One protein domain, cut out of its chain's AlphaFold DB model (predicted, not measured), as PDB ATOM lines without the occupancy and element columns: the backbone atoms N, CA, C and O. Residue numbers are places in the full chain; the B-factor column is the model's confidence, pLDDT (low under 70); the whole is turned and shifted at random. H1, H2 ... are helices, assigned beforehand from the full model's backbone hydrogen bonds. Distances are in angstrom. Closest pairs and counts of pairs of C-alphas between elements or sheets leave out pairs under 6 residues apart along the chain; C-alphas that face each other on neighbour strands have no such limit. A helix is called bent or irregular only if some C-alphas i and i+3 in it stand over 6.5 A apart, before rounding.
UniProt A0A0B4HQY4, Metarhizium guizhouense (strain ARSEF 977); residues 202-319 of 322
ATOM      1  N   MET A 202      73.688 157.820 145.719       84.12
ATOM      2  CA  MET A 202      73.747 156.401 146.090       84.12
ATOM      3  C   MET A 202      74.259 155.518 144.936       84.12
ATOM      4  O   MET A 202      75.040 154.594 145.159       84.12
ATOM      5  N   ASN A 203      73.902 155.850 143.690       87.88
ATOM      6  CA  ASN A 203      74.441 155.190 142.500       87.88
ATOM      7  C   ASN A 203      75.962 155.361 142.360       87.88
ATOM      8  O   ASN A 203      76.659 154.393 142.074       87.88
ATOM      9  N   GLN A 204      76.495 156.563 142.601       86.06
ATOM     10  CA  GLN A 204      77.942 156.804 142.569       86.06
ATOM     11  C   GLN A 204      78.671 156.033 143.672       86.06
ATOM     12  O   GLN A 204      79.727 155.463 143.411       86.06
ATOM     13  N   LEU A 205      78.097 155.964 144.878       84.69
ATOM     14  CA  LEU A 205      78.653 155.160 145.968       84.69
ATOM     15  C   LEU A 205      78.685 153.673 145.600       84.69
ATOM     16  O   LEU A 205      79.716 153.022 145.746       84.69
ATOM     17  N   SER A 206      77.568 153.142 145.097       85.81
ATOM     18  CA  SER A 206      77.473 151.748 144.662       85.81
ATOM     19  C   SER A 206      78.468 151.446 143.540       85.81
ATOM     20  O   SER A 206      79.180 150.449 143.615       85.81
ATOM     21  N   GLN A 207      78.591 152.329 142.547       89.50
ATOM     22  CA  GLN A 207      79.549 152.171 141.456       89.50
ATOM     23  C   GLN A 207      80.999 152.214 141.950       89.50
ATOM     24  O   GLN A 207      81.812 151.407 141.504       89.50
ATOM     25  N   MET A 208      81.325 153.113 142.881       85.50
ATOM     26  CA  MET A 208      82.647 153.173 143.503       85.50
ATOM     27  C   MET A 208      82.964 151.862 144.230       85.50
ATOM     28  O   MET A 208      84.012 151.277 143.986       85.50
ATOM     29  N   LEU A 209      82.034 151.350 145.046       85.56
ATOM     30  CA  LEU A 209      82.199 150.071 145.743       85.56
ATOM     31  C   LEU A 209      82.369 148.899 144.770       85.56
ATOM     32  O   LEU A 209      83.252 148.070 144.966       85.56
ATOM     33  N   HIS A 210      81.562 148.839 143.707       88.19
ATOM     34  CA  HIS A 210      81.711 147.819 142.669       88.19
ATOM     35  C   HIS A 210      83.071 147.907 141.974       88.19
ATOM     36  O   HIS A 210      83.725 146.883 141.814       88.19
ATOM     37  N   THR A 211      83.529 149.118 141.652       88.50
ATOM     38  CA  THR A 211      84.843 149.343 141.033       88.50
ATOM     39  C   THR A 211      85.965 148.857 141.948       88.50
ATOM     40  O   THR A 211      86.807 148.082 141.508       88.50
ATOM     41  N   SER A 212      85.931 149.210 143.237       85.25
ATOM     42  CA  SER A 212      86.924 148.738 144.211       85.25
ATOM     43  C   SER A 212      86.899 147.217 144.388       85.25
ATOM     44  O   SER A 212      87.949 146.587 144.497       85.25
ATOM     45  N   VAL A 213      85.714 146.594 144.389       87.38
ATOM     46  CA  VAL A 213      85.588 145.128 144.446       87.38
ATOM     47  C   VAL A 213      86.163 144.479 143.187       87.38
ATOM     48  O   VAL A 213      86.856 143.468 143.293       87.38
ATOM     49  N   ASP A 214      85.912 145.040 142.007       86.56
ATOM     50  CA  ASP A 214      86.417 144.507 140.742       86.56
ATOM     51  C   ASP A 214      87.939 144.677 140.610       86.56
ATOM     52  O   ASP A 214      88.622 143.750 140.169       86.56
ATOM     53  N   GLU A 215      88.494 145.799 141.072       86.50
ATOM     54  CA  GLU A 215      89.941 146.026 141.170       86.50
ATOM     55  C   GLU A 215      90.598 145.019 142.121       86.50
ATOM     56  O   GLU A 215      91.551 144.334 141.736       86.50
ATOM     57  N   ALA A 216      90.035 144.838 143.322       86.12
ATOM     58  CA  ALA A 216      90.519 143.856 144.288       86.12
ATOM     59  C   ALA A 216      90.457 142.424 143.727       86.12
ATOM     60  O   ALA A 216      91.406 141.650 143.873       86.12
ATOM     61  N   ARG A 217      89.371 142.068 143.026       87.44
ATOM     62  CA  ARG A 217      89.226 140.775 142.337       87.44
ATOM     63  C   ARG A 217      90.269 140.592 141.235       87.44
ATOM     64  O   ARG A 217      90.845 139.509 141.121       87.44
ATOM     65  N   GLY A 218      90.544 141.631 140.450       87.00
ATOM     66  CA  GLY A 218      91.580 141.622 139.416       87.00
ATOM     67  C   GLY A 218      92.981 141.416 139.996       87.00
ATOM     68  O   GLY A 218      93.723 140.547 139.530       87.00
ATOM     69  N   LEU A 219      93.319 142.149 141.059       86.69
ATOM     70  CA  LEU A 219      94.590 142.010 141.777       86.69
ATOM     71  C   LEU A 219      94.749 140.612 142.383       86.69
ATOM     72  O   LEU A 219      95.803 139.986 142.235       86.69
ATOM     73  N   LEU A 220      93.696 140.083 143.011       86.94
ATOM     74  CA  LEU A 220      93.679 138.729 143.562       86.94
ATOM     75  C   LEU A 220      93.916 137.682 142.463       86.94
ATOM     76  O   LEU A 220      94.751 136.791 142.633       86.94
ATOM     77  N   ALA A 221      93.234 137.804 141.320       88.25
ATOM     78  CA  ALA A 221      93.393 136.896 140.186       88.25
ATOM     79  C   ALA A 221      94.811 136.949 139.586       88.25
ATOM     80  O   ALA A 221      95.379 135.909 139.236       88.25
ATOM     81  N   GLN A 222      95.411 138.143 139.524       87.12
ATOM     82  CA  GLN A 222      96.797 138.339 139.098       87.12
ATOM     83  C   GLN A 222      97.789 137.677 140.065       87.12
ATOM     84  O   GLN A 222      98.697 136.966 139.629       87.12
ATOM     85  N   LEU A 223      97.634 137.884 141.375       88.25
ATOM     86  CA  LEU A 223      98.537 137.322 142.388       88.25
ATOM     87  C   LEU A 223      98.452 135.793 142.463       88.25
ATOM     88  O   LEU A 223      99.448 135.115 142.701       88.25
ATOM     89  N   THR A 224      97.279 135.227 142.206       86.69
ATOM     90  CA  THR A 224      97.040 133.780 142.297       86.69
ATOM     91  C   THR A 224      97.206 133.036 140.967       86.69
ATOM     92  O   THR A 224      97.031 131.817 140.924       86.69
ATOM     93  N   MET A 225      97.614 133.740 139.902       85.88
ATOM     94  CA  MET A 225      97.861 133.208 138.551       85.88
ATOM     95  C   MET A 225      96.620 132.625 137.852       85.88
ATOM     96  O   MET A 225      96.753 131.759 136.983       85.88
ATOM     97  N   VAL A 226      95.426 133.125 138.189       84.75
ATOM     98  CA  VAL A 226      94.128 132.696 137.628       84.75
ATOM     99  C   VAL A 226      93.488 133.756 136.722       84.75
ATOM    100  O   VAL A 226      92.293 133.706 136.468       84.75
ATOM    101  N   GLU A 227      94.264 134.693 136.166       79.31
ATOM    102  CA  GLU A 227      93.771 135.799 135.312       79.31
ATOM    103  C   GLU A 227      92.791 135.366 134.197       79.31
ATOM    104  O   GLU A 227      91.894 136.122 133.841       79.31
ATOM    105  N   LYS A 228      92.940 134.151 133.648       74.75
ATOM    106  CA  LYS A 228      92.042 133.604 132.610       74.75
ATOM    107  C   LYS A 228      90.726 133.038 133.150       74.75
ATOM    108  O   LYS A 228      89.744 133.009 132.421       74.75
ATOM    109  N   GLU A 229      90.748 132.523 134.374       78.06
ATOM    110  CA  GLU A 229      89.614 131.879 135.050       78.06
ATOM    111  C   GLU A 229      88.844 132.898 135.913       78.06
ATOM    112  O   GLU A 229      87.681 132.687 136.241       78.06
ATOM    113  N   GLY A 230      89.477 134.028 136.248       78.50
ATOM    114  CA  GLY A 230      88.968 134.995 137.211       78.50
ATOM    115  C   GLY A 230      89.031 134.459 138.642       78.50
ATOM    116  O   GLY A 230      89.588 133.397 138.915       78.50
ATOM    117  N   VAL A 231      88.440 135.202 139.576       78.56
ATOM    118  CA  VAL A 231      88.365 134.815 141.000       78.56
ATOM    119  C   VAL A 231      87.598 133.502 141.202       78.56
ATOM    120  O   VAL A 231      87.868 132.784 142.158       78.56
ATOM    121  N   GLU A 232      86.730 133.128 140.262       79.25
ATOM    122  CA  GLU A 232      86.030 131.836 140.231       79.25
ATOM    123  C   GLU A 232      86.976 130.632 140.041       79.25
ATOM    124  O   GLU A 232      86.612 129.498 140.342       79.25
ATOM    125  N   GLY A 233      88.210 130.855 139.569       76.81
ATOM    126  CA  GLY A 233      89.257 129.830 139.491       76.81
ATOM    127  C   GLY A 233      89.934 129.513 140.832       76.81
ATOM    128  O   GLY A 233      90.817 128.647 140.888       76.81
ATOM    129  N   LEU A 234      89.567 130.221 141.906       81.75
ATOM    130  CA  LEU A 234      90.113 130.006 143.243       81.75
ATOM    131  C   LEU A 234      89.386 128.893 143.995       81.75
ATOM    132  O   LEU A 234      88.179 128.713 143.840       81.75
ATOM    133  N   PRO A 235      90.104 128.150 144.857       80.56
ATOM    134  CA  PRO A 235      89.464 127.179 145.724       80.56
ATOM    135  C   PRO A 235      88.511 127.891 146.688       80.56
ATOM    136  O   PRO A 235      88.860 128.902 147.299       80.56
ATOM    137  N   THR A 236      87.312 127.339 146.847       81.06
ATOM    138  CA  THR A 236      86.338 127.833 147.820       81.06
ATOM    139  C   THR A 236      86.909 127.717 149.230       81.06
ATOM    140  O   THR A 236      87.372 126.653 149.641       81.06
ATOM    141  N   ILE A 237      86.855 128.817 149.977       83.06
ATOM    142  CA  ILE A 237      87.254 128.859 151.383       83.06
ATOM    143  C   ILE A 237      86.070 128.366 152.218       83.06
ATOM    144  O   ILE A 237      84.983 128.945 152.175       83.06
ATOM    145  N   GLU A 238      86.263 127.286 152.976       83.62
ATOM    146  CA  GLU A 238      85.233 126.726 153.855       83.62
ATOM    147  C   GLU A 238      85.160 127.515 155.173       83.62
ATOM    148  O   GLU A 238      85.511 127.009 156.235       83.62
ATOM    149  N   TRP A 239      84.688 128.766 155.107       84.25
ATOM    150  CA  TRP A 239      84.650 129.704 156.242       84.25
ATOM    151  C   TRP A 239      84.025 129.124 157.517       84.25
ATOM    152  O   TRP A 239      84.480 129.414 158.615       84.25
ATOM    153  N   ALA A 240      83.012 128.267 157.376       85.25
ATOM    154  CA  ALA A 240      82.318 127.644 158.502       85.25
ATOM    155  C   ALA A 240      83.167 126.627 159.289       85.25
ATOM    156  O   ALA A 240      82.795 126.272 160.403       85.25
ATOM    157  N   LYS A 241      84.272 126.135 158.716       84.50
ATOM    158  CA  LYS A 241      85.209 125.202 159.363       84.50
ATOM    159  C   LYS A 241      86.522 125.874 159.767       84.50
ATOM    160  O   LYS A 241      87.470 125.179 160.120       84.50
ATOM    161  N   MET A 242      86.609 127.196 159.630       88.25
ATOM    162  CA  MET A 242      87.790 127.947 160.030       88.25
ATOM    163  C   MET A 242      87.797 128.077 161.551       88.25
ATOM    164  O   MET A 242      86.865 128.632 162.131       88.25
ATOM    165  N   GLU A 243      88.849 127.574 162.183       86.06
ATOM    166  CA  GLU A 243      89.055 127.688 163.626       86.06
ATOM    167  C   GLU A 243      90.295 128.542 163.922       86.06
ATOM    168  O   GLU A 243      91.240 128.567 163.138       86.06
ATOM    169  N   ASP A 244      90.285 129.265 165.038       86.88
ATOM    170  CA  ASP A 244      91.427 130.045 165.527       86.88
ATOM    171  C   ASP A 244      91.639 129.728 167.014       86.88
ATOM    172  O   ASP A 244      90.678 129.415 167.729       86.88
ATOM    173  N   ASP A 245      92.884 129.767 167.484       84.50
ATOM    174  CA  ASP A 245      93.214 129.619 168.902       84.50
ATOM    175  C   ASP A 245      93.618 130.972 169.486       84.50
ATOM    176  O   ASP A 245      94.784 131.361 169.506       84.50
ATOM    177  N   HIS A 246      92.625 131.703 169.992       77.25
ATOM    178  CA  HIS A 246      92.840 133.003 170.625       77.25
ATOM    179  C   HIS A 246      93.640 132.928 171.941       77.25
ATOM    180  O   HIS A 246      93.969 133.973 172.503       77.25
ATOM    181  N   GLY A 247      93.910 131.725 172.464       78.25
ATOM    182  CA  GLY A 247      94.743 131.511 173.647       78.25
ATOM    183  C   GLY A 247      96.237 131.369 173.340       78.25
ATOM    184  O   GLY A 247      97.035 131.371 174.277       78.25
ATOM    185  N   ASP A 248      96.619 131.249 172.066       80.00
ATOM    186  CA  ASP A 248      98.011 131.099 171.642       80.00
ATOM    187  C   ASP A 248      98.664 132.474 171.416       80.00
ATOM    188  O   ASP A 248      98.420 133.159 170.422       80.00
ATOM    189  N   ASP A 249      99.497 132.897 172.368       79.38
ATOM    190  CA  ASP A 249     100.162 134.205 172.387       79.38
ATOM    191  C   ASP A 249     101.548 134.206 171.719       79.38
ATOM    192  O   ASP A 249     102.299 135.187 171.806       79.38
ATOM    193  N   ARG A 250     101.915 133.122 171.024       85.44
ATOM    194  CA  ARG A 250     103.215 133.022 170.359       85.44
ATOM    195  C   ARG A 250     103.346 134.077 169.264       85.44
ATOM    196  O   ARG A 250     102.514 134.211 168.368       85.44
ATOM    197  N   VAL A 251     104.466 134.796 169.287       76.50
ATOM    198  CA  VAL A 251     104.796 135.792 168.261       76.50
ATOM    199  C   VAL A 251     104.848 135.121 166.885       76.50
ATOM    200  O   VAL A 251     105.663 134.230 166.652       76.50
ATOM    201  N   GLY A 252     103.988 135.572 165.967       77.06
ATOM    202  CA  GLY A 252     103.884 135.027 164.610       77.06
ATOM    203  C   GLY A 252     102.886 133.876 164.448       77.06
ATOM    204  O   GLY A 252     102.814 133.307 163.355       77.06
ATOM    205  N   TYR A 253     102.117 133.543 165.490       82.69
ATOM    206  CA  TYR A 253     100.953 132.671 165.363       82.69
ATOM    207  C   TYR A 253      99.863 133.326 164.497       82.69
ATOM    208  O   TYR A 253      99.669 134.543 164.496       82.69
ATOM    209  N   SER A 254      99.168 132.500 163.721       81.81
ATOM    210  CA  SER A 254      98.008 132.862 162.908       81.81
ATOM    211  C   SER A 254      97.166 131.606 162.702       81.81
ATOM    212  O   SER A 254      97.728 130.511 162.640       81.81
ATOM    213  N   PHE A 255      95.857 131.761 162.485       84.62
ATOM    214  CA  PHE A 255      94.938 130.670 162.131       84.62
ATOM    215  C   PHE A 255      95.434 129.783 160.969       84.62
ATOM    216  O   PHE A 255      95.056 128.616 160.872       84.62
ATOM    217  N   LEU A 256      96.319 130.294 160.098       83.81
ATOM    218  CA  LEU A 256      96.980 129.514 159.040       83.81
ATOM    219  C   LEU A 256      97.847 128.358 159.573       83.81
ATOM    220  O   LEU A 256      98.129 127.421 158.836       83.81
ATOM    221  N   GLN A 257      98.302 128.438 160.825       82.06
ATOM    222  CA  GLN A 257      99.147 127.438 161.486       82.06
ATOM    223  C   GLN A 257      98.339 126.494 162.393       82.06
ATOM    224  O   GLN A 257      98.913 125.584 163.000       82.06
ATOM    225  N   ASP A 258      97.022 126.695 162.509       83.88
ATOM    226  CA  ASP A 258      96.159 125.823 163.297       83.88
ATOM    227  C   ASP A 258      95.983 124.468 162.594       83.88
ATOM    228  O   ASP A 258      95.541 124.380 161.448       83.88
ATOM    229  N   LYS A 259      96.288 123.382 163.311       84.06
ATOM    230  CA  LYS A 259      96.177 122.003 162.808       84.06
ATOM    231  C   LYS A 259      94.748 121.634 162.397       84.06
ATOM    232  O   LYS A 259      94.568 120.751 161.560       84.06
ATOM    233  N   ARG A 260      93.735 122.281 162.978       85.38
ATOM    234  CA  ARG A 260      92.313 122.084 162.650       85.38
ATOM    235  C   ARG A 260      91.974 122.646 161.267       85.38
ATOM    236  O   ARG A 260      91.087 122.126 160.594       85.38
ATOM    237  N   ASN A 261      92.770 123.600 160.778       87.44
ATOM    238  CA  ASN A 261      92.658 124.174 159.441       87.44
ATOM    239  C   ASN A 261      93.514 123.455 158.381       87.44
ATOM    240  O   ASN A 261      93.834 124.051 157.356       87.44
ATOM    241  N   ALA A 262      93.843 122.169 158.555       82.25
ATOM    242  CA  ALA A 262      94.665 121.395 157.606       82.25
ATOM    243  C   ALA A 262      94.134 121.381 156.152       82.25
ATOM    244  O   ALA A 262      94.852 121.073 155.203       82.25
ATOM    245  N   TRP A 263      92.867 121.741 155.926       82.62
ATOM    246  CA  TRP A 263      92.319 121.928 154.581       82.62
ATOM    247  C   TRP A 263      92.989 123.082 153.805       82.62
ATOM    248  O   TRP A 263      92.977 123.055 152.568       82.62
ATOM    249  N   LEU A 264      93.611 124.044 154.500       83.25
ATOM    250  CA  LEU A 264      94.404 125.135 153.925       83.25
ATOM    251  C   LEU A 264      95.716 124.659 153.296       83.25
ATOM    252  O   LEU A 264      96.246 125.361 152.431       83.25
ATOM    253  N   ASP A 265      96.196 123.453 153.621       81.06
ATOM    254  CA  ASP A 265      97.445 122.912 153.068       81.06
ATOM    255  C   ASP A 265      97.410 122.823 151.537       81.06
ATOM    256  O   ASP A 265      98.427 122.930 150.849       81.06
ATOM    257  N   LYS A 266      96.204 122.704 150.970       78.00
ATOM    258  CA  LYS A 266      95.963 122.736 149.522       78.00
ATOM    259  C   LYS A 266      96.405 124.049 148.870       78.00
ATOM    260  O   LYS A 266      96.609 124.055 147.657       78.00
ATOM    261  N   GLY A 267      96.541 125.129 149.638       77.25
ATOM    262  CA  GLY A 267      97.028 126.434 149.201       77.25
ATOM    263  C   GLY A 267      98.555 126.563 149.186       77.25
ATOM    264  O   GLY A 267      99.071 127.444 148.493       77.25
ATOM    265  N   HIS A 268      99.299 125.682 149.867       81.06
ATOM    266  CA  HIS A 268     100.763 125.720 149.831       81.06
ATOM    267  C   HIS A 268     101.280 125.527 148.402       81.06
ATOM    268  O   HIS A 268     100.748 124.736 147.617       81.06
ATOM    269  N   ASP A 269     102.281 126.325 148.032       83.50
ATOM    270  CA  ASP A 269     102.871 126.364 146.692       83.50
ATOM    271  C   ASP A 269     101.863 126.557 145.548       83.50
ATOM    272  O   ASP A 269     102.151 126.210 144.402       83.50
ATOM    273  N   TRP A 270     100.668 127.098 145.817       85.75
ATOM    274  CA  TRP A 270      99.619 127.277 144.805       85.75
ATOM    275  C   TRP A 270     100.117 128.061 143.587       85.75
ATOM    276  O   TRP A 270     100.037 127.591 142.449       85.75
ATOM    277  N   VAL A 271     100.694 129.239 143.838       86.88
ATOM    278  CA  VAL A 271     101.219 130.137 142.800       86.88
ATOM    279  C   VAL A 271     102.333 129.449 142.012       86.88
ATOM    280  O   VAL A 271     102.322 129.460 140.782       86.88
ATOM    281  N   LEU A 272     103.252 128.773 142.706       84.69
ATOM    282  CA  LEU A 272     104.360 128.059 142.078       84.69
ATOM    283  C   LEU A 272     103.863 126.903 141.197       84.69
ATOM    284  O   LEU A 272     104.306 126.764 140.057       84.69
ATOM    285  N   ARG A 273     102.892 126.113 141.675       86.81
ATOM    286  CA  ARG A 273     102.276 125.016 140.911       86.81
ATOM    287  C   ARG A 273     101.579 125.514 139.651       86.81
ATOM    288  O   ARG A 273     101.704 124.869 138.614       86.81
ATOM    289  N   ARG A 274     100.897 126.663 139.696       84.75
ATOM    290  CA  ARG A 274     100.271 127.270 138.508       84.75
ATOM    291  C   ARG A 274     101.315 127.773 137.508       84.75
ATOM    292  O   ARG A 274     101.232 127.413 136.332       84.75
ATOM    293  N   ILE A 275     102.348 128.474 137.986       84.81
ATOM    294  CA  ILE A 275     103.462 128.944 137.146       84.81
ATOM    295  C   ILE A 275     104.135 127.768 136.435       84.81
ATOM    296  O   ILE A 275     104.369 127.835 135.231       84.81
ATOM    297  N   VAL A 276     104.417 126.678 137.158       84.94
ATOM    298  CA  VAL A 276     105.047 125.466 136.614       84.94
ATOM    299  C   VAL A 276     104.066 124.652 135.755       84.94
ATOM    300  O   VAL A 276     104.478 123.997 134.796       84.94
ATOM    301  N   GLY A 277     102.768 124.693 136.037       82.50
ATOM    302  CA  GLY A 277     101.743 123.949 135.303       82.50
ATOM    303  C   GLY A 277     101.527 124.427 133.863       82.50
ATOM    304  O   GLY A 277     101.066 123.653 133.029       82.50
ATOM    305  N   SER A 278     101.896 125.670 133.537       83.00
ATOM    306  CA  SER A 278     101.714 126.249 132.201       83.00
ATOM    307  C   SER A 278     103.045 126.574 131.525       83.00
ATOM    308  O   SER A 278     103.834 127.364 132.033       83.00
ATOM    309  N   ASN A 279     103.273 126.046 130.316       79.25
ATOM    310  CA  ASN A 279     104.484 126.344 129.534       79.25
ATOM    311  C   ASN A 279     104.640 127.845 129.223       79.25
ATOM    312  O   ASN A 279     105.758 128.358 129.186       79.25
ATOM    313  N   ALA A 280     103.529 128.569 129.054       81.94
ATOM    314  CA  ALA A 280     103.552 130.013 128.834       81.94
ATOM    315  C   ALA A 280     103.989 130.778 130.094       81.94
ATOM    316  O   ALA A 280     104.822 131.683 130.006       81.94
ATOM    317  N   GLN A 281     103.478 130.393 131.270       80.94
ATOM    318  CA  GLN A 281     103.859 131.020 132.539       80.94
ATOM    319  C   GLN A 281     105.285 130.634 132.946       80.94
ATOM    320  O   GLN A 281     106.050 131.512 133.336       80.94
ATOM    321  N   LYS A 282     105.702 129.380 132.732       80.62
ATOM    322  CA  LYS A 282     107.099 128.947 132.889       80.62
ATOM    323  C   LYS A 282     108.057 129.833 132.106       80.62
ATOM    324  O   LYS A 282     109.015 130.342 132.672       80.62
ATOM    325  N   LYS A 283     107.773 130.082 130.824       82.38
ATOM    326  CA  LYS A 283     108.606 130.959 129.992       82.38
ATOM    327  C   LYS A 283     108.564 132.417 130.455       82.38
ATOM    328  O   LYS A 283     109.547 133.133 130.285       82.38
ATOM    329  N   ALA A 284     107.457 132.882 131.026       83.06
ATOM    330  CA  ALA A 284     107.345 134.240 131.560       83.06
ATOM    331  C   ALA A 284     108.121 134.435 132.877       83.06
ATOM    332  O   ALA A 284     108.636 135.526 133.114       83.06
ATOM    333  N   TRP A 285     108.239 133.384 133.693       85.25
ATOM    334  CA  TRP A 285     108.811 133.442 135.039       85.25
ATOM    335  C   TRP A 285     110.242 132.911 135.151       85.25
ATOM    336  O   TRP A 285     111.001 133.459 135.944       85.25
ATOM    337  N   PHE A 286     110.637 131.910 134.361       84.69
ATOM    338  CA  PHE A 286     111.965 131.290 134.416       84.69
ATOM    339  C   PHE A 286     112.856 131.722 133.245       84.69
ATOM    340  O   PHE A 286     112.388 131.902 132.114       84.69
ATOM    341  N   SER A 287     114.149 131.919 133.505       77.88
ATOM    342  CA  SER A 287     115.165 132.160 132.470       77.88
ATOM    343  C   SER A 287     115.654 130.845 131.857       77.88
ATOM    344  O   SER A 287     115.940 129.898 132.574       77.88
ATOM    345  N   GLU A 288     115.806 130.794 130.530       65.25
ATOM    346  CA  GLU A 288     116.290 129.606 129.792       65.25
ATOM    347  C   GLU A 288     117.822 129.387 129.918       65.25
ATOM    348  O   GLU A 288     118.377 128.522 129.249       65.25
ATOM    349  N   GLY A 289     118.517 130.153 130.770       60.59
ATOM    350  CA  GLY A 289     119.970 130.102 130.954       60.59
ATOM    351  C   GLY A 289     120.365 129.790 132.396       60.59
ATOM    352  O   GLY A 289     119.891 130.439 133.328       60.59
ATOM    353  N   VAL A 290     121.240 128.797 132.555       55.31
ATOM    354  CA  VAL A 290     121.801 128.325 133.827       55.31
ATOM    355  C   VAL A 290     122.744 129.389 134.394       55.31
ATOM    356  O   VAL A 290     123.891 129.511 133.973       55.31
ATOM    357  N   SER A 291     122.260 130.174 135.353       52.62
ATOM    358  CA  SER A 291     123.109 130.844 136.336       52.62
ATOM    359  C   SER A 291     122.625 130.396 137.707       52.62
ATOM    360  O   SER A 291     121.480 130.647 138.080       52.62
ATOM    361  N   ASP A 292     123.499 129.691 138.420       56.88
ATOM    362  CA  ASP A 292     123.239 128.897 139.631       56.88
ATOM    363  C   ASP A 292     122.772 129.697 140.866       56.88
ATOM    364  O   ASP A 292     122.711 129.167 141.970       56.88
ATOM    365  N   ALA A 293     122.434 130.981 140.710       64.19
ATOM    366  CA  ALA A 293     122.046 131.847 141.821       64.19
ATOM    367  C   ALA A 293     120.546 132.190 141.861       64.19
ATOM    368  O   ALA A 293     120.013 132.398 142.949       64.19
ATOM    369  N   ASN A 294     119.838 132.270 140.721       67.62
ATOM    370  CA  ASN A 294     118.403 132.582 140.726       67.62
ATOM    371  C   ASN A 294     117.695 132.164 139.418       67.62
ATOM    372  O   ASN A 294     117.950 132.768 138.375       67.62
ATOM    373  N   PRO A 295     116.761 131.195 139.453       77.38
ATOM    374  CA  PRO A 295     116.058 130.729 138.257       77.38
ATOM    375  C   PRO A 295     114.963 131.698 137.763       77.38
ATOM    376  O   PRO A 295     114.422 131.500 136.672       77.38
ATOM    377  N   TYR A 296     114.607 132.733 138.538       82.25
ATOM    378  CA  TYR A 296     113.495 133.636 138.233       82.25
ATOM    379  C   TYR A 296     113.909 134.879 137.431       82.25
ATOM    380  O   TYR A 296     114.886 135.565 137.732       82.25
ATOM    381  N   LYS A 297     113.081 135.260 136.453       85.94
ATOM    382  CA  LYS A 297     113.218 136.516 135.707       85.94
ATOM    383  C   LYS A 297     112.941 137.715 136.611       85.94
ATOM    384  O   LYS A 297     111.829 137.897 137.108       85.94
ATOM    385  N   HIS A 298     113.923 138.606 136.724       82.81
ATOM    386  CA  HIS A 298     113.845 139.801 137.570       82.81
ATOM    387  C   HIS A 298     112.635 140.709 137.258       82.81
ATOM    388  O   HIS A 298     112.025 141.285 138.159       82.81
ATOM    389  N   SER A 299     112.234 140.822 135.985       83.69
ATOM    390  CA  SER A 299     111.064 141.615 135.577       83.69
ATOM    391  C   SER A 299     109.736 141.036 136.083       83.69
ATOM    392  O   SER A 299     108.861 141.801 136.493       83.69
ATOM    393  N   ALA A 300     109.596 139.706 136.096       83.88
ATOM    394  CA  ALA A 300     108.408 139.013 136.589       83.88
ATOM    395  C   ALA A 300     108.283 139.154 138.111       83.88
ATOM    396  O   ALA A 300     107.238 139.577 138.603       83.88
ATOM    397  N   VAL A 301     109.385 138.934 138.839       85.00
ATOM    398  CA  VAL A 301     109.443 139.100 140.301       85.00
ATOM    399  C   VAL A 301     109.119 140.539 140.705       85.00
ATOM    400  O   VAL A 301     108.300 140.761 141.593       85.00
ATOM    401  N   ARG A 302     109.674 141.543 140.012       86.12
ATOM    402  CA  ARG A 302     109.379 142.958 140.296       86.12
ATOM    403  C   ARG A 302     107.932 143.342 139.977       86.12
ATOM    404  O   ARG A 302     107.360 144.192 140.656       86.12
ATOM    405  N   LYS A 303     107.327 142.767 138.930       86.25
ATOM    406  CA  LYS A 303     105.903 142.985 138.619       86.25
ATOM    407  C   LYS A 303     105.018 142.393 139.718       86.25
ATOM    408  O   LYS A 303     104.113 143.077 140.181       86.25
ATOM    409  N   TYR A 304     105.318 141.175 140.159       87.19
ATOM    410  CA  TYR A 304     104.592 140.513 141.240       87.19
ATOM    411  C   TYR A 304     104.746 141.245 142.579       87.19
ATOM    412  O   TYR A 304     103.751 141.538 143.232       87.19
ATOM    413  N   GLY A 305     105.969 141.641 142.943       86.62
ATOM    414  CA  GLY A 305     106.234 142.404 144.166       86.62
ATOM    415  C   GLY A 305     105.482 143.738 144.223       86.62
ATOM    416  O   GLY A 305     104.973 144.102 145.277       86.62
ATOM    417  N   ARG A 306     105.328 144.428 143.083       86.88
ATOM    418  CA  ARG A 306     104.486 145.635 143.000       86.88
ATOM    419  C   ARG A 306     103.008 145.339 143.247       86.88
ATOM    420  O   ARG A 306     102.377 146.084 143.982       86.88
ATOM    421  N   ALA A 307     102.469 144.258 142.686       85.31
ATOM    422  CA  ALA A 307     101.079 143.867 142.932       85.31
ATOM    423  C   ALA A 307     100.831 143.523 144.414       85.31
ATOM    424  O   ALA A 307      99.819 143.929 144.977       85.31
ATOM    425  N   VAL A 308     101.783 142.857 145.078       86.56
ATOM    426  CA  VAL A 308     101.718 142.594 146.529       86.56
ATOM    427  C   VAL A 308     101.752 143.896 147.335       86.56
ATOM    428  O   VAL A 308     101.023 144.036 148.315       86.56
ATOM    429  N   GLN A 309     102.585 144.855 146.929       84.62
ATOM    430  CA  GLN A 309     102.674 146.150 147.596       84.62
ATOM    431  C   GLN A 309     101.367 146.946 147.483       84.62
ATOM    432  O   GLN A 309     100.930 147.485 148.493       84.62
ATOM    433  N   ILE A 310     100.722 146.947 146.310       83.62
ATOM    434  CA  ILE A 310      99.414 147.591 146.099       83.62
ATOM    435  C   ILE A 310      98.373 147.008 147.058       83.62
ATOM    436  O   ILE A 310      97.751 147.753 147.807       83.62
ATOM    437  N   VAL A 311      98.261 145.675 147.141       81.69
ATOM    438  CA  VAL A 311      97.322 145.025 148.073       81.69
ATOM    439  C   VAL A 311      97.616 145.404 149.525       81.69
ATOM    440  O   VAL A 311      96.689 145.629 150.303       81.69
ATOM    441  N   ARG A 312      98.895 145.501 149.906       80.19
ATOM    442  CA  ARG A 312      99.283 145.903 151.263       80.19
ATOM    443  C   ARG A 312      98.903 147.354 151.557       80.19
ATOM    444  O   ARG A 312      98.411 147.637 152.641       80.19
ATOM    445  N   GLU A 313      99.142 148.262 150.618       79.81
ATOM    446  CA  GLU A 313      98.822 149.685 150.763       79.81
ATOM    447  C   GLU A 313      97.308 149.911 150.836       79.81
ATOM    448  O   GLU A 313      96.838 150.585 151.752       79.81
ATOM    449  N   GLU A 314      96.538 149.267 149.962       74.06
ATOM    450  CA  GLU A 314      95.076 149.361 149.954       74.06
ATOM    451  C   GLU A 314      94.458 148.738 151.214       74.06
ATOM    452  O   GLU A 314      93.618 149.366 151.859       74.06
ATOM    453  N   SER A 315      94.949 147.576 151.660       61.84
ATOM    454  CA  SER A 315      94.451 146.910 152.878       61.84
ATOM    455  C   SER A 315      94.811 147.663 154.168       61.84
ATOM    456  O   SER A 315      94.031 147.665 155.117       61.84
ATOM    457  N   CYS A 316      95.978 148.320 154.225       48.25
ATOM    458  CA  CYS A 316      96.389 149.125 155.383       48.25
ATOM    459  C   CYS A 316      95.772 150.533 155.391       48.25
ATOM    460  O   CYS A 316      95.629 151.127 156.457       48.25
ATOM    461  N   SER A 317      95.382 151.082 154.238       49.59
ATOM    462  CA  SER A 317      94.696 152.381 154.178       49.59
ATOM    463  C   SER A 317      93.297 152.347 154.817       49.59
ATOM    464  O   SER A 317      92.855 153.348 155.384       49.59
ATOM    465  N   GLY A 318      92.646 151.177 154.825       40.94
ATOM    466  CA  GLY A 318      91.355 150.951 155.483       40.94
ATOM    467  C   GLY A 318      91.406 150.895 157.015       40.94
ATOM    468  O   GLY A 318      90.375 151.076 157.649       40.94
ATOM    469  N   THR A 319      92.578 150.694 157.629       34.50
ATOM    470  CA  THR A 319      92.734 150.648 159.100       34.50
ATOM    471  C   THR A 319      93.276 151.947 159.703       34.50
ATOM    472  O   THR A 319      93.368 152.068 160.922       34.50
TER     473      THR A 319
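Overview. This is residues 202 to 319 of the 322 residues of a protein of Metarhizium guizhouense (strain ARSEF 977) (UniProt A0A0B4HQY4). Two long helices, H1 and H5, meet at a slant, residues 216 to 223 of H1 packing on residues 304 to 311 of H5, while residues 202 to 211 of H1 stick out. Short helices H2, H3 and H4 follow as a string beside this pair in an open frame. The 118 printed residues hold five named helices, H1 to H5, and no named strand: all helix, loose, radius of gyration of the C-alphas 17.8 A, spans 49 by 44 by 25 A.

Along the chain. Find C-alpha 202 at (73.747, 156.401, 146.090); H1, residues 202 to 223, runs 31.5 A from there. H5, residues 298 to 317, runs 28.3 A to C-alpha 317 at (94.696, 152.381, 154.178). Between them look for H2, residues 259 to 267, irregular with C-alphas 260 and 263 8.1 A apart; H3, residues 270 to 277; and H4, residues 279 to 285.

Arrangement. H1 and H5 touch, closest at C-alphas 219 and 307, 6.8 A, opposite ways at a tilt of 36 degrees, only just steep. H4 and H5 only just touch, with 3 pairs of C-alphas within 8 A, closest at 285 and 300, 5.8 A. H3 and H4 touch only at the corner, closest at C-alphas 275 and 281, 5.1 A. H2 and H3 meet only through their link. Every O i to N i+4 pair is within hydrogen-bond range in H1, H3, H4 and H5; H2 has 0 of 5, with 4 of 6 O i to N i+3.

Size, cuts and confidence. C-alphas 202 and 290 are the two farthest apart, 57.0 A. The printed part has no cut. The links H1 to H2 and H4 to H5 are long. Look for pLDDT under 70 at residues 288 to 294 and 315 to 319.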